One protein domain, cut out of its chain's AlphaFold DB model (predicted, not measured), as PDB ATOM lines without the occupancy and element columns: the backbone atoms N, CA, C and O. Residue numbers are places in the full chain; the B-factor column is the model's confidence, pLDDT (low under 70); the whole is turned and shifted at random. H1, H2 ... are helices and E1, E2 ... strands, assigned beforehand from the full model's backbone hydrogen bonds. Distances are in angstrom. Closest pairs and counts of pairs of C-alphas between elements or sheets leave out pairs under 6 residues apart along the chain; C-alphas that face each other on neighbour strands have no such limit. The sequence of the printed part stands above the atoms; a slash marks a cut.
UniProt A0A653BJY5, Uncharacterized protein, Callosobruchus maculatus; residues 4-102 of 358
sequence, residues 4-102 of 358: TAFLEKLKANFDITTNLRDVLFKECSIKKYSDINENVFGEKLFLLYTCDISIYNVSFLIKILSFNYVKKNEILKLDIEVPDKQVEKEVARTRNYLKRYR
ATOM      1  N   THR A   4      39.290  45.025 -19.469       79.25
ATOM      2  CA  THR A   4      39.835  45.023 -20.834       79.25
ATOM      3  C   THR A   4      41.362  44.985 -20.818       79.25
ATOM      4  O   THR A   4      41.959  44.088 -21.412       79.25
ATOM      5  N   ALA A   5      41.994  45.868 -20.043       83.75
ATOM      6  CA  ALA A   5      43.446  45.919 -19.895       83.75
ATOM      7  C   ALA A   5      44.020  44.631 -19.276       83.75
ATOM      8  O   ALA A   5      45.095  44.166 -19.665       83.75
ATOM      9  N   PHE A   6      43.307  44.022 -18.319       86.69
ATOM     10  CA  PHE A   6      43.696  42.715 -17.785       86.69
ATOM     11  C   PHE A   6      43.629  41.629 -18.863       86.69
ATOM     12  O   PHE A   6      44.576  40.856 -19.008       86.69
ATOM     13  N   LEU A   7      42.529  41.568 -19.616       85.94
ATOM     14  CA  LEU A   7      42.316  40.548 -20.637       85.94
ATOM     15  C   LEU A   7      43.363  40.629 -21.749       85.94
ATOM     16  O   LEU A   7      43.908  39.602 -22.147       85.94
ATOM     17  N   GLU A   8      43.678  41.830 -22.230       87.50
ATOM     18  CA  GLU A   8      44.744  42.046 -23.213       87.50
ATOM     19  C   GLU A   8      46.092  41.558 -22.686       87.50
ATOM     20  O   GLU A   8      46.807  40.826 -23.373       87.50
ATOM     21  N   LYS A   9      46.403  41.872 -21.425       88.19
ATOM     22  CA  LYS A   9      47.621  41.399 -20.770       88.19
ATOM     23  C   LYS A   9      47.636  39.878 -20.613       88.19
ATOM     24  O   LYS A   9      48.675  39.262 -20.826       88.19
ATOM     25  N   LEU A  10      46.517  39.251 -20.251       89.19
ATOM     26  CA  LEU A  10      46.405  37.795 -20.150       89.19
ATOM     27  C   LEU A  10      46.615  37.133 -21.522       89.19
ATOM     28  O   LEU A  10      47.395  36.187 -21.628       89.19
ATOM     29  N   LYS A  11      45.976  37.667 -22.572       90.12
ATOM     30  CA  LYS A  11      46.128  37.200 -23.956       90.12
ATOM     31  C   LYS A  11      47.573  37.300 -24.434       90.12
ATOM     32  O   LYS A  11      48.087  36.316 -24.951       90.12
ATOM     33  N   ALA A  12      48.220  38.443 -24.212       88.81
ATOM     34  CA  ALA A  12      49.611  38.669 -24.596       88.81
ATOM     35  C   ALA A  12      50.592  37.778 -23.816       88.81
ATOM     36  O   ALA A  12      51.575  37.304 -24.366       88.81
ATOM     37  N   ASN A  13      50.325  37.524 -22.533       89.94
ATOM     38  CA  ASN A  13      51.222  36.747 -21.677       89.94
ATOM     39  C   ASN A  13      51.229  35.245 -21.984       89.94
ATOM     40  O   ASN A  13      52.252  34.597 -21.759       89.94
ATOM     41  N   PHE A  14      50.095  34.704 -22.437       90.56
ATOM     42  CA  PHE A  14      49.872  33.263 -22.608       90.56
ATOM     43  C   PHE A  14      49.489  32.861 -24.039       90.56
ATOM     44  O   PHE A  14      49.046  31.730 -24.245       90.56
ATOM     45  N   ASP A  15      49.639  33.766 -25.009       90.69
ATOM     46  CA  ASP A  15      49.316  33.546 -26.423       90.69
ATOM     47  C   ASP A  15      47.895  32.972 -26.620       90.69
ATOM     48  O   ASP A  15      47.688  31.947 -27.278       90.69
ATOM     49  N   ILE A  16      46.889  33.584 -25.984       91.25
ATOM     50  CA  ILE A  16      45.508  33.076 -26.054       91.25
ATOM     51  C   ILE A  16      44.899  33.413 -27.420       91.25
ATOM     52  O   ILE A  16      44.621  34.573 -27.721       91.25
ATOM     53  N   THR A  17      44.631  32.378 -28.213       91.75
ATOM     54  CA  THR A  17      43.989  32.436 -29.535       91.75
ATOM     55  C   THR A  17      42.537  31.960 -29.512       91.75
ATOM     56  O   THR A  17      41.795  32.168 -30.470       91.75
ATOM     57  N   THR A  18      42.109  31.329 -28.417       90.00
ATOM     58  CA  THR A  18      40.737  30.834 -28.245       90.00
ATOM     59  C   THR A  18      39.736  31.991 -28.269       90.00
ATOM     60  O   THR A  18      39.982  33.047 -27.687       90.00
ATOM     61  N   ASN A  19      38.586  31.793 -28.918       88.94
ATOM     62  CA  ASN A  19      37.505  32.775 -28.900       88.94
ATOM     63  C   ASN A  19      36.896  32.862 -27.491       88.94
ATOM     64  O   ASN A  19      36.401  31.868 -26.969       88.94
ATOM     65  N   LEU A  20      36.933  34.053 -26.888       90.12
ATOM     66  CA  LEU A  20      36.474  34.302 -25.518       90.12
ATOM     67  C   LEU A  20      35.138  35.051 -25.454       90.12
ATOM     68  O   LEU A  20      34.809  35.599 -24.410       90.12
ATOM     69  N   ARG A  21      34.379  35.108 -26.556       90.00
ATOM     70  CA  ARG A  21      33.099  35.834 -26.617       90.00
ATOM     71  C   ARG A  21      32.112  35.404 -25.526       90.00
ATOM     72  O   ARG A  21      31.393  36.250 -25.011       90.00
ATOM     73  N   ASP A  22      32.098  34.119 -25.183       91.62
ATOM     74  CA  ASP A  22      31.188  33.547 -24.182       91.62
ATOM     75  C   ASP A  22      31.732  33.627 -22.742       91.62
ATOM     76  O   ASP A  22      31.091  33.142 -21.810       91.62
ATOM     77  N   VAL A  23      32.925  34.206 -22.543       93.19
ATOM     78  CA  VAL A  23      33.601  34.278 -21.243       93.19
ATOM     79  C   VAL A  23      33.468  35.682 -20.660       93.19
ATOM     80  O   VAL A  23      34.036  36.644 -21.177       93.19
ATOM     81  N   LEU A  24      32.769  35.790 -19.535       92.94
ATOM     82  CA  LEU A  24      32.665  37.009 -18.743       92.94
ATOM     83  C   LEU A  24      33.697  36.984 -17.611       92.94
ATOM     84  O   LEU A  24      33.661  36.110 -16.751       92.94
ATOM     85  N   PHE A  25      34.590  37.969 -17.575       91.31
ATOM     86  CA  PHE A  25      35.569  38.124 -16.497       91.31
ATOM     87  C   PHE A  25      34.965  38.981 -15.378       91.31
ATOM     88  O   PHE A  25      34.702  40.161 -15.594       91.31
ATOM     89  N   LYS A  26      34.734  38.386 -14.200       90.50
ATOM     90  CA  LYS A  26      34.095  39.039 -13.044       90.50
ATOM     91  C   LYS A  26      35.104  39.767 -12.170       90.50
ATOM     92  O   LYS A  26      34.969  40.957 -11.930       90.50
ATOM     93  N   GLU A  27      36.131  39.056 -11.723       91.19
ATOM     94  CA  GLU A  27      37.193  39.608 -10.886       91.19
ATOM     95  C   GLU A  27      38.533  39.045 -11.340       91.19
ATOM     96  O   GLU A  27      38.679  37.849 -11.586       91.19
ATOM     97  N   CYS A  28      39.524  39.913 -11.510       92.19
ATOM     98  CA  CYS A  28      40.822  39.523 -12.036       92.19
ATOM     99  C   CYS A  28      41.936  40.241 -11.289       92.19
ATOM    100  O   CYS A  28      41.904  41.459 -11.112       92.19
ATOM    101  N   SER A  29      42.957  39.492 -10.882       91.69
ATOM    102  CA  SER A  29      44.134  40.060 -10.234       91.69
ATOM    103  C   SER A  29      45.413  39.349 -10.651       91.69
ATOM    104  O   SER A  29      45.418  38.171 -11.010       91.69
ATOM    105  N   ILE A  30      46.513  40.101 -10.608       91.19
ATOM    106  CA  ILE A  30      47.871  39.600 -10.812       91.19
ATOM    107  C   ILE A  30      48.669  40.031  -9.594       91.19
ATOM    108  O   ILE A  30      48.762  41.227  -9.310       91.19
ATOM    109  N   LYS A  31      49.245  39.073  -8.877       90.00
ATOM    110  CA  LYS A  31      50.097  39.336  -7.715       90.00
ATOM    111  C   LYS A  31      51.466  38.709  -7.940       90.00
ATOM    112  O   LYS A  31      51.568  37.653  -8.561       90.00
ATOM    113  N   LYS A  32      52.522  39.354  -7.440       86.56
ATOM    114  CA  LYS A  32      53.822  38.687  -7.299       86.56
ATOM    115  C   LYS A  32      53.659  37.605  -6.236       86.56
ATOM    116  O   LYS A  32      53.080  37.875  -5.187       86.56
ATOM    117  N   TYR A  33      54.100  36.392  -6.531       76.31
ATOM    118  CA  TYR A  33      54.013  35.295  -5.576       76.31
ATOM    119  C   TYR A  33      55.187  35.417  -4.594       76.31
ATOM    120  O   TYR A  33      56.333  35.242  -4.998       76.31
ATOM    121  N   SER A  34      54.910  35.814  -3.349       64.31
ATOM    122  CA  SER A  34      55.921  36.269  -2.378       64.31
ATOM    123  C   SER A  34      56.345  35.231  -1.329       64.31
ATOM    124  O   SER A  34      57.144  35.561  -0.464       64.31
ATOM    125  N   ASP A  35      55.855  33.990  -1.395       56.06
ATOM    126  CA  ASP A  35      56.016  33.015  -0.296       56.06
ATOM    127  C   ASP A  35      57.236  32.083  -0.406       56.06
ATOM    128  O   ASP A  35      57.357  31.128   0.361       56.06
ATOM    129  N   ILE A  36      58.171  32.324  -1.328       55.06
ATOM    130  CA  ILE A  36      59.401  31.524  -1.413       55.06
ATOM    131  C   ILE A  36      60.590  32.475  -1.420       55.06
ATOM    132  O   ILE A  36      60.697  33.316  -2.309       55.06
ATOM    133  N   ASN A  37      61.433  32.320  -0.394       46.94
ATOM    134  CA  ASN A  37      62.677  33.042  -0.149       46.94
ATOM    135  C   ASN A  37      63.349  33.535  -1.432       46.94
ATOM    136  O   ASN A  37      63.616  32.772  -2.363       46.94
ATOM    137  N   GLU A  38      63.619  34.835  -1.425       50.19
ATOM    138  CA  GLU A  38      64.308  35.563  -2.471       50.19
ATOM    139  C   GLU A  38      65.602  34.851  -2.893       50.19
ATOM    140  O   GLU A  38      66.418  34.440  -2.071       50.19
ATOM    141  N   ASN A  39      65.797  34.790  -4.210       49.53
ATOM    142  CA  ASN A  39      67.094  34.659  -4.872       49.53
ATOM    143  C   ASN A  39      67.867  33.358  -4.638       49.53
ATOM    144  O   ASN A  39      68.938  33.354  -4.036       49.53
ATOM    145  N   VAL A  40      67.426  32.271  -5.274       45.91
ATOM    146  CA  VAL A  40      68.327  31.151  -5.580       45.91
ATOM    147  C   VAL A  40      68.135  30.745  -7.047       45.91
ATOM    148  O   VAL A  40      67.227  29.999  -7.389       45.91
ATOM    149  N   PHE A  41      69.022  31.280  -7.896       42.22
ATOM    150  CA  PHE A  41      69.249  30.992  -9.325       42.22
ATOM    151  C   PHE A  41      68.265  31.548 -10.378       42.22
ATOM    152  O   PHE A  41      67.294  30.906 -10.770       42.22
ATOM    153  N   GLY A  42      68.659  32.688 -10.964       53.12
ATOM    154  CA  GLY A  42      68.101  33.260 -12.194       53.12
ATOM    155  C   GLY A  42      66.800  34.026 -11.956       53.12
ATOM    156  O   GLY A  42      65.834  33.458 -11.473       53.12
ATOM    157  N   GLU A  43      66.784  35.313 -12.302       57.34
ATOM    158  CA  GLU A  43      65.747  36.333 -12.052       57.34
ATOM    159  C   GLU A  43      64.350  36.015 -12.641       57.34
ATOM    160  O   GLU A  43      63.815  36.746 -13.474       57.34
ATOM    161  N   LYS A  44      63.724  34.905 -12.251       67.75
ATOM    162  CA  LYS A  44      62.387  34.537 -12.718       67.75
ATOM    163  C   LYS A  44      61.353  35.072 -11.739       67.75
ATOM    164  O   LYS A  44      61.175  34.545 -10.644       67.75
ATOM    165  N   LEU A  45      60.653  36.129 -12.141       76.88
ATOM    166  CA  LEU A  45      59.558  36.691 -11.357       76.88
ATOM    167  C   LEU A  45      58.361  35.726 -11.386       76.88
ATOM    168  O   LEU A  45      57.805  35.455 -12.451       76.88
ATOM    169  N   PHE A  46      57.942  35.236 -10.222       87.00
ATOM    170  CA  PHE A  46      56.730  34.430 -10.097       87.00
ATOM    171  C   PHE A  46      55.495  35.326 -10.050       87.00
ATOM    172  O   PHE A  46      55.388  36.228  -9.211       87.00
ATOM    173  N   LEU A  47      54.538  35.053 -10.931       89.75
ATOM    174  CA  LEU A  47      53.250  35.732 -10.964       89.75
ATOM    175  C   LEU A  47      52.127  34.739 -10.686       89.75
ATOM    176  O   LEU A  47      52.096  33.643 -11.243       89.75
ATOM    177  N   LEU A  48      51.190  35.157  -9.843       92.44
ATOM    178  CA  LEU A  48      49.928  34.475  -9.616       92.44
ATOM    179  C   LEU A  48      48.808  35.294 -10.254       92.44
ATOM    180  O   LEU A  48      48.485  36.390  -9.791       92.44
ATOM    181  N   TYR A  49      48.208  34.741 -11.300       94.38
ATOM    182  CA  TYR A  49      46.986  35.252 -11.903       94.38
ATOM    183  C   TYR A  49      45.806  34.565 -11.230       94.38
ATOM    184  O   TYR A  49      45.785  33.342 -11.108       94.38
ATOM    185  N   THR A  50      44.824  35.342 -10.801       94.88
ATOM    186  CA  THR A  50      43.552  34.831 -10.282       94.88
ATOM    187  C   THR A  50      42.437  35.448 -11.105       94.88
ATOM    188  O   THR A  50      42.349  36.672 -11.175       94.88
ATOM    189  N   CYS A  51      41.632  34.607 -11.751       95.12
ATOM    190  CA  CYS A  51      40.536  35.010 -12.624       95.12
ATOM    191  C   CYS A  51      39.251  34.325 -12.156       95.12
ATOM    192  O   CYS A  51      39.114  33.114 -12.318       95.12
ATOM    193  N   ASP A  52      38.319  35.089 -11.600       95.62
ATOM    194  CA  ASP A  52      36.924  34.683 -11.490       95.62
ATOM    195  C   ASP A  52      36.239  34.966 -12.829       95.62
ATOM    196  O   ASP A  52      36.194  36.111 -13.301       95.62
ATOM    197  N   ILE A  53      35.760  33.905 -13.470       95.31
ATOM    198  CA  ILE A  53      35.079  33.963 -14.754       95.31
ATOM    199  C   ILE A  53      33.707  33.302 -14.667       95.31
ATOM    200  O   ILE A  53      33.489  32.341 -13.933       95.31
ATOM    201  N   SER A  54      32.785  33.782 -15.488       95.56
ATOM    202  CA  SER A  54      31.504  33.142 -15.756       95.56
ATOM    203  C   SER A  54      31.432  32.797 -17.229       95.56
ATOM    204  O   SER A  54      31.721  33.639 -18.076       95.56
ATOM    205  N   ILE A  55      31.040  31.572 -17.540       95.69
ATOM    206  CA  ILE A  55      30.773  31.134 -18.905       95.69
ATOM    207  C   ILE A  55      29.334  30.647 -18.931       95.69
ATOM    208  O   ILE A  55      28.992  29.680 -18.247       95.69
ATOM    209  N   TYR A  56      28.478  31.343 -19.680       91.94
ATOM    210  CA  TYR A  56      27.026  31.244 -19.489       91.94
ATOM    211  C   TYR A  56      26.688  31.391 -17.986       91.94
ATOM    212  O   TYR A  56      27.184  32.316 -17.334       91.94
ATOM    213  N   ASN A  57      25.915  30.463 -17.413       88.19
ATOM    214  CA  ASN A  57      25.543  30.458 -15.995       88.19
ATOM    215  C   ASN A  57      26.492  29.652 -15.087       88.19
ATOM    216  O   ASN A  57      26.155  29.380 -13.936       88.19
ATOM    217  N   VAL A  58      27.679  29.268 -15.568       93.94
ATOM    218  CA  VAL A  58      28.646  28.481 -14.788       93.94
ATOM    219  C   VAL A  58      29.828  29.356 -14.385       93.94
ATOM    220  O   VAL A  58      30.482  29.960 -15.234       93.94
ATOM    221  N   SER A  59      30.108  29.426 -13.082       95.50
ATOM    222  CA  SER A  59      31.232  30.202 -12.542       95.50
ATOM    223  C   SER A  59      32.456  29.318 -12.302       95.50
ATOM    224  O   SER A  59      32.336  28.208 -11.781       95.50
ATOM    225  N   PHE A  60      33.633  29.834 -12.646       96.88
ATOM    226  CA  PHE A  60      34.921  29.183 -12.442       96.88
ATOM    227  C   PHE A  60      35.911  30.170 -11.840       96.88
ATOM    228  O   PHE A  60      36.040  31.296 -12.311       96.88
ATOM    229  N   LEU A  61      36.696  29.703 -10.877       96.88
ATOM    230  CA  LEU A  61      37.865  30.418 -10.393       96.88
ATOM    231  C   LEU A  61      39.123  29.742 -10.943       96.88
ATOM    232  O   LEU A  61      39.432  28.601 -10.602       96.88
ATOM    233  N   ILE A  62      39.846  30.450 -11.807       96.75
ATOM    234  CA  ILE A  62      41.087  29.985 -12.427       96.75
ATOM    235  C   ILE A  62      42.273  30.665 -11.744       96.75
ATOM    236  O   ILE A  62      42.392  31.891 -11.748       96.75
ATOM    237  N   LYS A  63      43.186  29.864 -11.197       95.69
ATOM    238  CA  LYS A  63      44.450  30.318 -10.608       95.69
ATOM    239  C   LYS A  63      45.607  29.809 -11.461       95.69
ATOM    240  O   LYS A  63      45.750  28.605 -11.668       95.69
ATOM    241  N   ILE A  64      46.433  30.724 -11.955       95.69
ATOM    242  CA  ILE A  64      47.574  30.426 -12.824       95.69
ATOM    243  C   ILE A  64      48.832  30.918 -12.126       95.69
ATOM    244  O   ILE A  64      49.036  32.121 -11.982       95.69
ATOM    245  N   LEU A  65      49.674  29.986 -11.695       93.19
ATOM    246  CA  LEU A  65      51.023  30.299 -11.248       93.19
ATOM    247  C   LEU A  65      51.951  30.196 -12.453       93.19
ATOM    248  O   LEU A  65      52.007  29.142 -13.094       93.19
ATOM    249  N   SER A  66      52.685  31.261 -12.753       91.94
ATOM    250  CA  SER A  66      53.574  31.306 -13.909       91.94
ATOM    251  C   SER A  66      54.932  31.917 -13.602       91.94
ATOM    252  O   SER A  66      55.052  32.828 -12.779       91.94
ATOM    253  N   PHE A  67      55.940  31.464 -14.341       89.38
ATOM    254  CA  PHE A  67      57.193  32.191 -14.488       89.38
ATOM    255  C   PHE A  67      57.038  33.281 -15.534       89.38
ATOM    256  O   PHE A  67      56.642  32.991 -16.664       89.38
ATOM    257  N   ASN A  68      57.392  34.508 -15.166       86.50
ATOM    258  CA  ASN A  68      57.476  35.618 -16.098       86.50
ATOM    259  C   ASN A  68      58.902  35.756 -16.635       86.50
ATOM    260  O   ASN A  68      59.838  36.019 -15.877       86.50
ATOM    261  N   TYR A  69      59.044  35.586 -17.947       81.69
ATOM    262  CA  TYR A  69      60.262  35.858 -18.698       81.69
ATOM    263  C   TYR A  69      60.082  37.133 -19.523       81.69
ATOM    264  O   TYR A  69      58.968  37.511 -19.869       81.69
ATOM    265  N   VAL A  70      61.190  37.740 -19.953       76.12
ATOM    266  CA  VAL A  70      61.190  38.981 -20.755       76.12
ATOM    267  C   VAL A  70      60.275  38.908 -21.992       76.12
ATOM    268  O   VAL A  70      59.719  39.923 -22.395       76.12
ATOM    269  N   LYS A  71      60.114  37.723 -22.600       76.69
ATOM    270  CA  LYS A  71      59.339  37.533 -23.841       76.69
ATOM    271  C   LYS A  71      58.086  36.664 -23.705       76.69
ATOM    272  O   LYS A  71      57.319  36.605 -24.658       76.69
ATOM    273  N   LYS A  72      57.902  35.933 -22.600       79.12
ATOM    274  CA  LYS A  72      56.838  34.921 -22.481       79.12
ATOM    275  C   LYS A  72      56.544  34.584 -21.021       79.12
ATOM    276  O   LYS A  72      57.442  34.676 -20.192       79.12
ATOM    277  N   ASN A  73      55.331  34.117 -20.719       87.25
ATOM    278  CA  ASN A  73      55.045  33.446 -19.452       87.25
ATOM    279  C   ASN A  73      54.922  31.928 -19.633       87.25
ATOM    280  O   ASN A  73      54.328  31.439 -20.594       87.25
ATOM    281  N   GLU A  74      55.469  31.177 -18.684       89.00
ATOM    282  CA  GLU A  74      55.349  29.718 -18.623       89.00
ATOM    283  C   GLU A  74      54.454  29.320 -17.455       89.00
ATOM    284  O   GLU A  74      54.669  29.760 -16.326       89.00
ATOM    285  N   ILE A  75      53.452  28.482 -17.717       92.12
ATOM    286  CA  ILE A  75      52.501  28.028 -16.701       92.12
ATOM    287  C   ILE A  75      53.134  26.905 -15.874       92.12
ATOM    288  O   ILE A  75      53.367  25.803 -16.366       92.12
ATOM    289  N   LEU A  76      53.341  27.166 -14.584       90.81
ATOM    290  CA  LEU A  76      53.827  26.183 -13.614       90.81
ATOM    291  C   LEU A  76      52.696  25.372 -13.011       90.81
ATOM    292  O   LEU A  76      52.784  24.149 -12.890       90.81
ATOM    293  N   LYS A  77      51.628  26.065 -12.625       93.19
ATOM    294  CA  LYS A  77      50.454  25.457 -12.015       93.19
ATOM    295  C   LYS A  77      49.207  26.113 -12.571       93.19
ATOM    296  O   LYS A  77      49.129  27.335 -12.662       93.19
ATOM    297  N   LEU A  78      48.237  25.275 -12.902       95.81
ATOM    298  CA  LEU A  78      46.893  25.687 -13.249       95.81
ATOM    299  C   LEU A  78      45.951  25.007 -12.267       95.81
ATOM    300  O   LEU A  78      45.885  23.780 -12.228       95.81
ATOM    301  N   ASP A  79      45.238  25.806 -11.488       95.94
ATOM    302  CA  ASP A  79      44.142  25.355 -10.651       95.94
ATOM    303  C   ASP A  79      42.836  25.951 -11.169       95.94
ATOM    304  O   ASP A  79      42.771  27.096 -11.609       95.94
ATOM    305  N   ILE A  80      41.795  25.132 -11.130       96.88
ATOM    306  CA  ILE A  80      40.437  25.479 -11.525       96.88
ATOM    307  C   ILE A  80      39.564  25.033 -10.360       96.88
ATOM    308  O   ILE A  80      39.671  23.887  -9.904       96.88
ATOM    309  N   GLU A  81      38.741  25.939  -9.865       96.12
ATOM    310  CA  GLU A  81      37.776  25.729  -8.791       96.12
ATOM    311  C   GLU A  81      36.380  26.047  -9.337       96.12
ATOM    312  O   GLU A  81      36.210  26.971 -10.133       96.12
ATOM    313  N   VAL A  82      35.391  25.245  -8.943       95.50
ATOM    314  CA  VAL A  82      33.985  25.420  -9.324       95.50
ATOM    315  C   VAL A  82      33.209  25.599  -8.022       95.50
ATOM    316  O   VAL A  82      33.242  24.682  -7.205       95.50
ATOM    317  N   PRO A  83      32.561  26.753  -7.782       93.19
ATOM    318  CA  PRO A  83      31.864  26.999  -6.519       93.19
ATOM    319  C   PRO A  83      30.682  26.051  -6.272       93.19
ATOM    320  O   PRO A  83      30.411  25.675  -5.132       93.19
ATOM    321  N   ASP A  84      29.978  25.657  -7.335       92.12
ATOM    322  CA  ASP A  84      28.896  24.679  -7.256       92.12
ATOM    323  C   ASP A  84      29.473  23.264  -7.114       92.12
ATOM    324  O   ASP A  84      30.076  22.732  -8.044       92.12
ATOM    325  N   LYS A  85      29.242  22.636  -5.954       91.81
ATOM    326  CA  LYS A  85      29.738  21.291  -5.628       91.81
ATOM    327  C   LYS A  85      29.203  20.197  -6.556       91.81
ATOM    328  O   LYS A  85      29.896  19.205  -6.766       91.81
ATOM    329  N   GLN A  86      27.982  20.328  -7.074       90.50
ATOM    330  CA  GLN A  86      27.407  19.323  -7.975       90.50
ATOM    331  C   GLN A  86      28.066  19.409  -9.347       90.50
ATOM    332  O   GLN A  86      28.519  18.398  -9.881       90.50
ATOM    333  N   VAL A  87      28.214  20.629  -9.865       91.81
ATOM    334  CA  VAL A  87      28.957  20.857 -11.109       91.81
ATOM    335  C   VAL A  87      30.420  20.456 -10.933       91.81
ATOM    336  O   VAL A  87      30.984  19.820 -11.819       91.81
ATOM    337  N   GLU A  88      31.036  20.766  -9.788       94.06
ATOM    338  CA  GLU A  88      32.419  20.400  -9.477       94.06
ATOM    339  C   GLU A  88      32.657  18.890  -9.585       94.06
ATOM    340  O   GLU A  88      33.661  18.473 -10.174       94.06
ATOM    341  N   LYS A  89      31.743  18.083  -9.031       93.75
ATOM    342  CA  LYS A  89      31.786  16.620  -9.125       93.75
ATOM    343  C   LYS A  89      31.685  16.158 -10.574       93.75
ATOM    344  O   LYS A  89      32.546  15.398 -11.019       93.75
ATOM    345  N   GLU A  90      30.720  16.693 -11.316       93.00
ATOM    346  CA  GLU A  90      30.469  16.292 -12.701       93.00
ATOM    347  C   GLU A  90      31.666  16.606 -13.611       93.00
ATOM    348  O   GLU A  90      32.116  15.771 -14.396       93.00
ATOM    349  N   VAL A  91      32.267  17.789 -13.461       93.44
ATOM    350  CA  VAL A  91      33.397  18.212 -14.303       93.44
ATOM    351  C   VAL A  91      34.759  17.782 -13.752       93.44
ATOM    352  O   VAL A  91      35.795  18.150 -14.317       93.44
ATOM    353  N   ALA A  92      34.803  16.998 -12.668       92.75
ATOM    354  CA  ALA A  92      36.038  16.651 -11.966       92.75
ATOM    355  C   ALA A  92      37.079  15.996 -12.887       92.75
ATOM    356  O   ALA A  92      38.266  16.324 -12.804       92.75
ATOM    357  N   ARG A  93      36.648  15.116 -13.803       90.81
ATOM    358  CA  ARG A  93      37.532  14.460 -14.785       90.81
ATOM    359  C   ARG A  93      38.186  15.475 -15.723       90.81
ATOM    360  O   ARG A  93      39.415  15.530 -15.805       90.81
ATOM    361  N   THR A  94      37.380  16.316 -16.372       92.25
ATOM    362  CA  THR A  94      37.849  17.379 -17.278       92.25
ATOM    363  C   THR A  94      38.763  18.358 -16.550       92.25
ATOM    364  O   THR A  94      39.838  18.698 -17.042       92.25
ATOM    365  N   ARG A  95      38.396  18.751 -15.330       93.38
ATOM    366  CA  ARG A  95      39.195  19.631 -14.477       93.38
ATOM    367  C   ARG A  95      40.563  19.035 -14.156       93.38
ATOM    368  O   ARG A  95      41.578  19.697 -14.343       93.38
ATOM    369  N   ASN A  96      40.604  17.787 -13.692       92.69
ATOM    370  CA  ASN A  96      41.850  17.108 -13.336       92.69
ATOM    371  C   ASN A  96      42.776  16.943 -14.546       92.69
ATOM    372  O   ASN A  96      43.991  17.097 -14.410       92.69
ATOM    373  N   TYR A  97      42.209  16.679 -15.724       92.31
ATOM    374  CA  TYR A  97      42.951  16.679 -16.981       92.31
ATOM    375  C   TYR A  97      43.575  18.052 -17.270       92.31
ATOM    376  O   TYR A  97      44.789  18.149 -17.448       92.31
ATOM    377  N   LEU A  98      42.779  19.125 -17.235       93.00
ATOM    378  CA  LEU A  98      43.245  20.487 -17.519       93.00
ATOM    379  C   LEU A  98      44.354  20.944 -16.562       93.00
ATOM    380  O   LEU A  98      45.367  21.482 -17.011       93.00
ATOM    381  N   LYS A  99      44.224  20.642 -15.261       93.56
ATOM    382  CA  LYS A  99      45.259  20.920 -14.246       93.56
ATOM    383  C   LYS A  99      46.608  20.267 -14.578       93.56
ATOM    384  O   LYS A  99      47.663  20.829 -14.281       93.56
ATOM    385  N   ARG A 100      46.587  19.079 -15.193       90.88
ATOM    386  CA  ARG A 100      47.793  18.352 -15.626       90.88
ATOM    387  C   ARG A 100      48.323  18.862 -16.965       90.88
ATOM    388  O   ARG A 100      49.533  18.977 -17.108       90.88
ATOM    389  N   TYR A 101      47.437  19.187 -17.905       91.12
ATOM    390  CA  TYR A 101      47.809  19.630 -19.251       91.12
ATOM    391  C   TYR A 101      48.393  21.053 -19.277       91.12
ATOM    392  O   TYR A 101      49.251  21.345 -20.103       91.12
ATOM    393  N   ARG A 102      47.969  21.929 -18.349       91.81
ATOM    394  CA  ARG A 102      48.531  23.282 -18.124       91.81
ATOM    395  C   ARG A 102      48.573  24.173 -19.375       91.81
ATOM    396  O   ARG A 102      49.438  25.033 -19.507       91.81
TER     397      ARG A 102
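This is residues 4 to 102 of the 358 residues of an uncharacterized protein of Callosobruchus maculatus (UniProt A0A653BJY5). One long, twisted sheet of four strands forms a wall, with H1 slanting over one face and H3 on that same face, beside the edge strand E4. H2 sits near one end of the sheet, just before H3, and the long loop between E1 and E2 runs out beyond the sheet, its residues 37 to 42 sticking out free. The printed part has 99 residues, with three named helices and four named strands in the order H1 E1 E2 E3 E4 H2 H3; the sheet's order is E1 E2 E3 E4, antiparallel throughout, and the class is mixed, helices and strands. The whole is compact by its radius of gyration of the C-alphas, 14.6 A, yet elongated in outline, spanning 43 by 27 by 21 A.

E1, residues 23 to 32, E2, residues 45 to 55, E3, residues 58 to 68, and E4, residues 73 to 81, form a meander, each strand the antiparallel neighbour of the one before, and each successive pair is a hairpin. N 50 and O 29 are 2.9 A apart between E1 and E2, N 62 and O 51 are 2.8 A apart between E2 and E3, and N 63 and O 79 are 2.8 A apart between E3 and E4, each within hydrogen-bond range. E1 bends by 70 degrees at residue 26 and E4 by 68 degrees at residue 76. H1, residues 4 to 14, is on the sheet at a height over the sheet of 8.6 A, in two layers with it, helix on one face of a sheet. It lies over E2 and only just over E1, on which 3 of its C-alphas fall, and runs only just slantwise to the strands, at 59.8 degrees to E2 on the local plane. The closest C-alphas of H1 and E4 are those of Asn 13 and Asn 73, 5.5 A apart. H3, residues 92 to 101, is on the same face as H1, at a height over the sheet of 6.7 A, but over none of the strands, only just, with 2 C-alphas falling on E4. Its closest C-alphas to E4 are those of Lys 99 and Leu 78, 5.1 A apart. H1 and H3 are apart. H2, residues 85 to 90, only grazes the sheet with residues 87 to 88, and meets H3 only through their link. In H1, H2 and H3 every O i to N i+4 pair is within hydrogen-bond range.

From first to last C-alpha, E2 measures 30.3 A, E3 29.7 A, E1 25.0 A, E4 21.7 A, H1 15.6 A, H3 14.2 A and H2 8.7 A. H1 begins at C-alpha 4 (39.835, 45.023, -20.834), E2 at C-alpha 45 (59.558, 36.691, -11.357), and H3 ends at C-alpha 101 (47.809, 19.630, -19.251).

The two C-alphas farthest apart are those of Phe 41 and Asn 57, at 44.2 A. The printed part has no cut, and its one long link, residues 33 to 44, joins E1 to E2. The mean pLDDT of the printed part is 86.7; residues 34 to 44 are under 70.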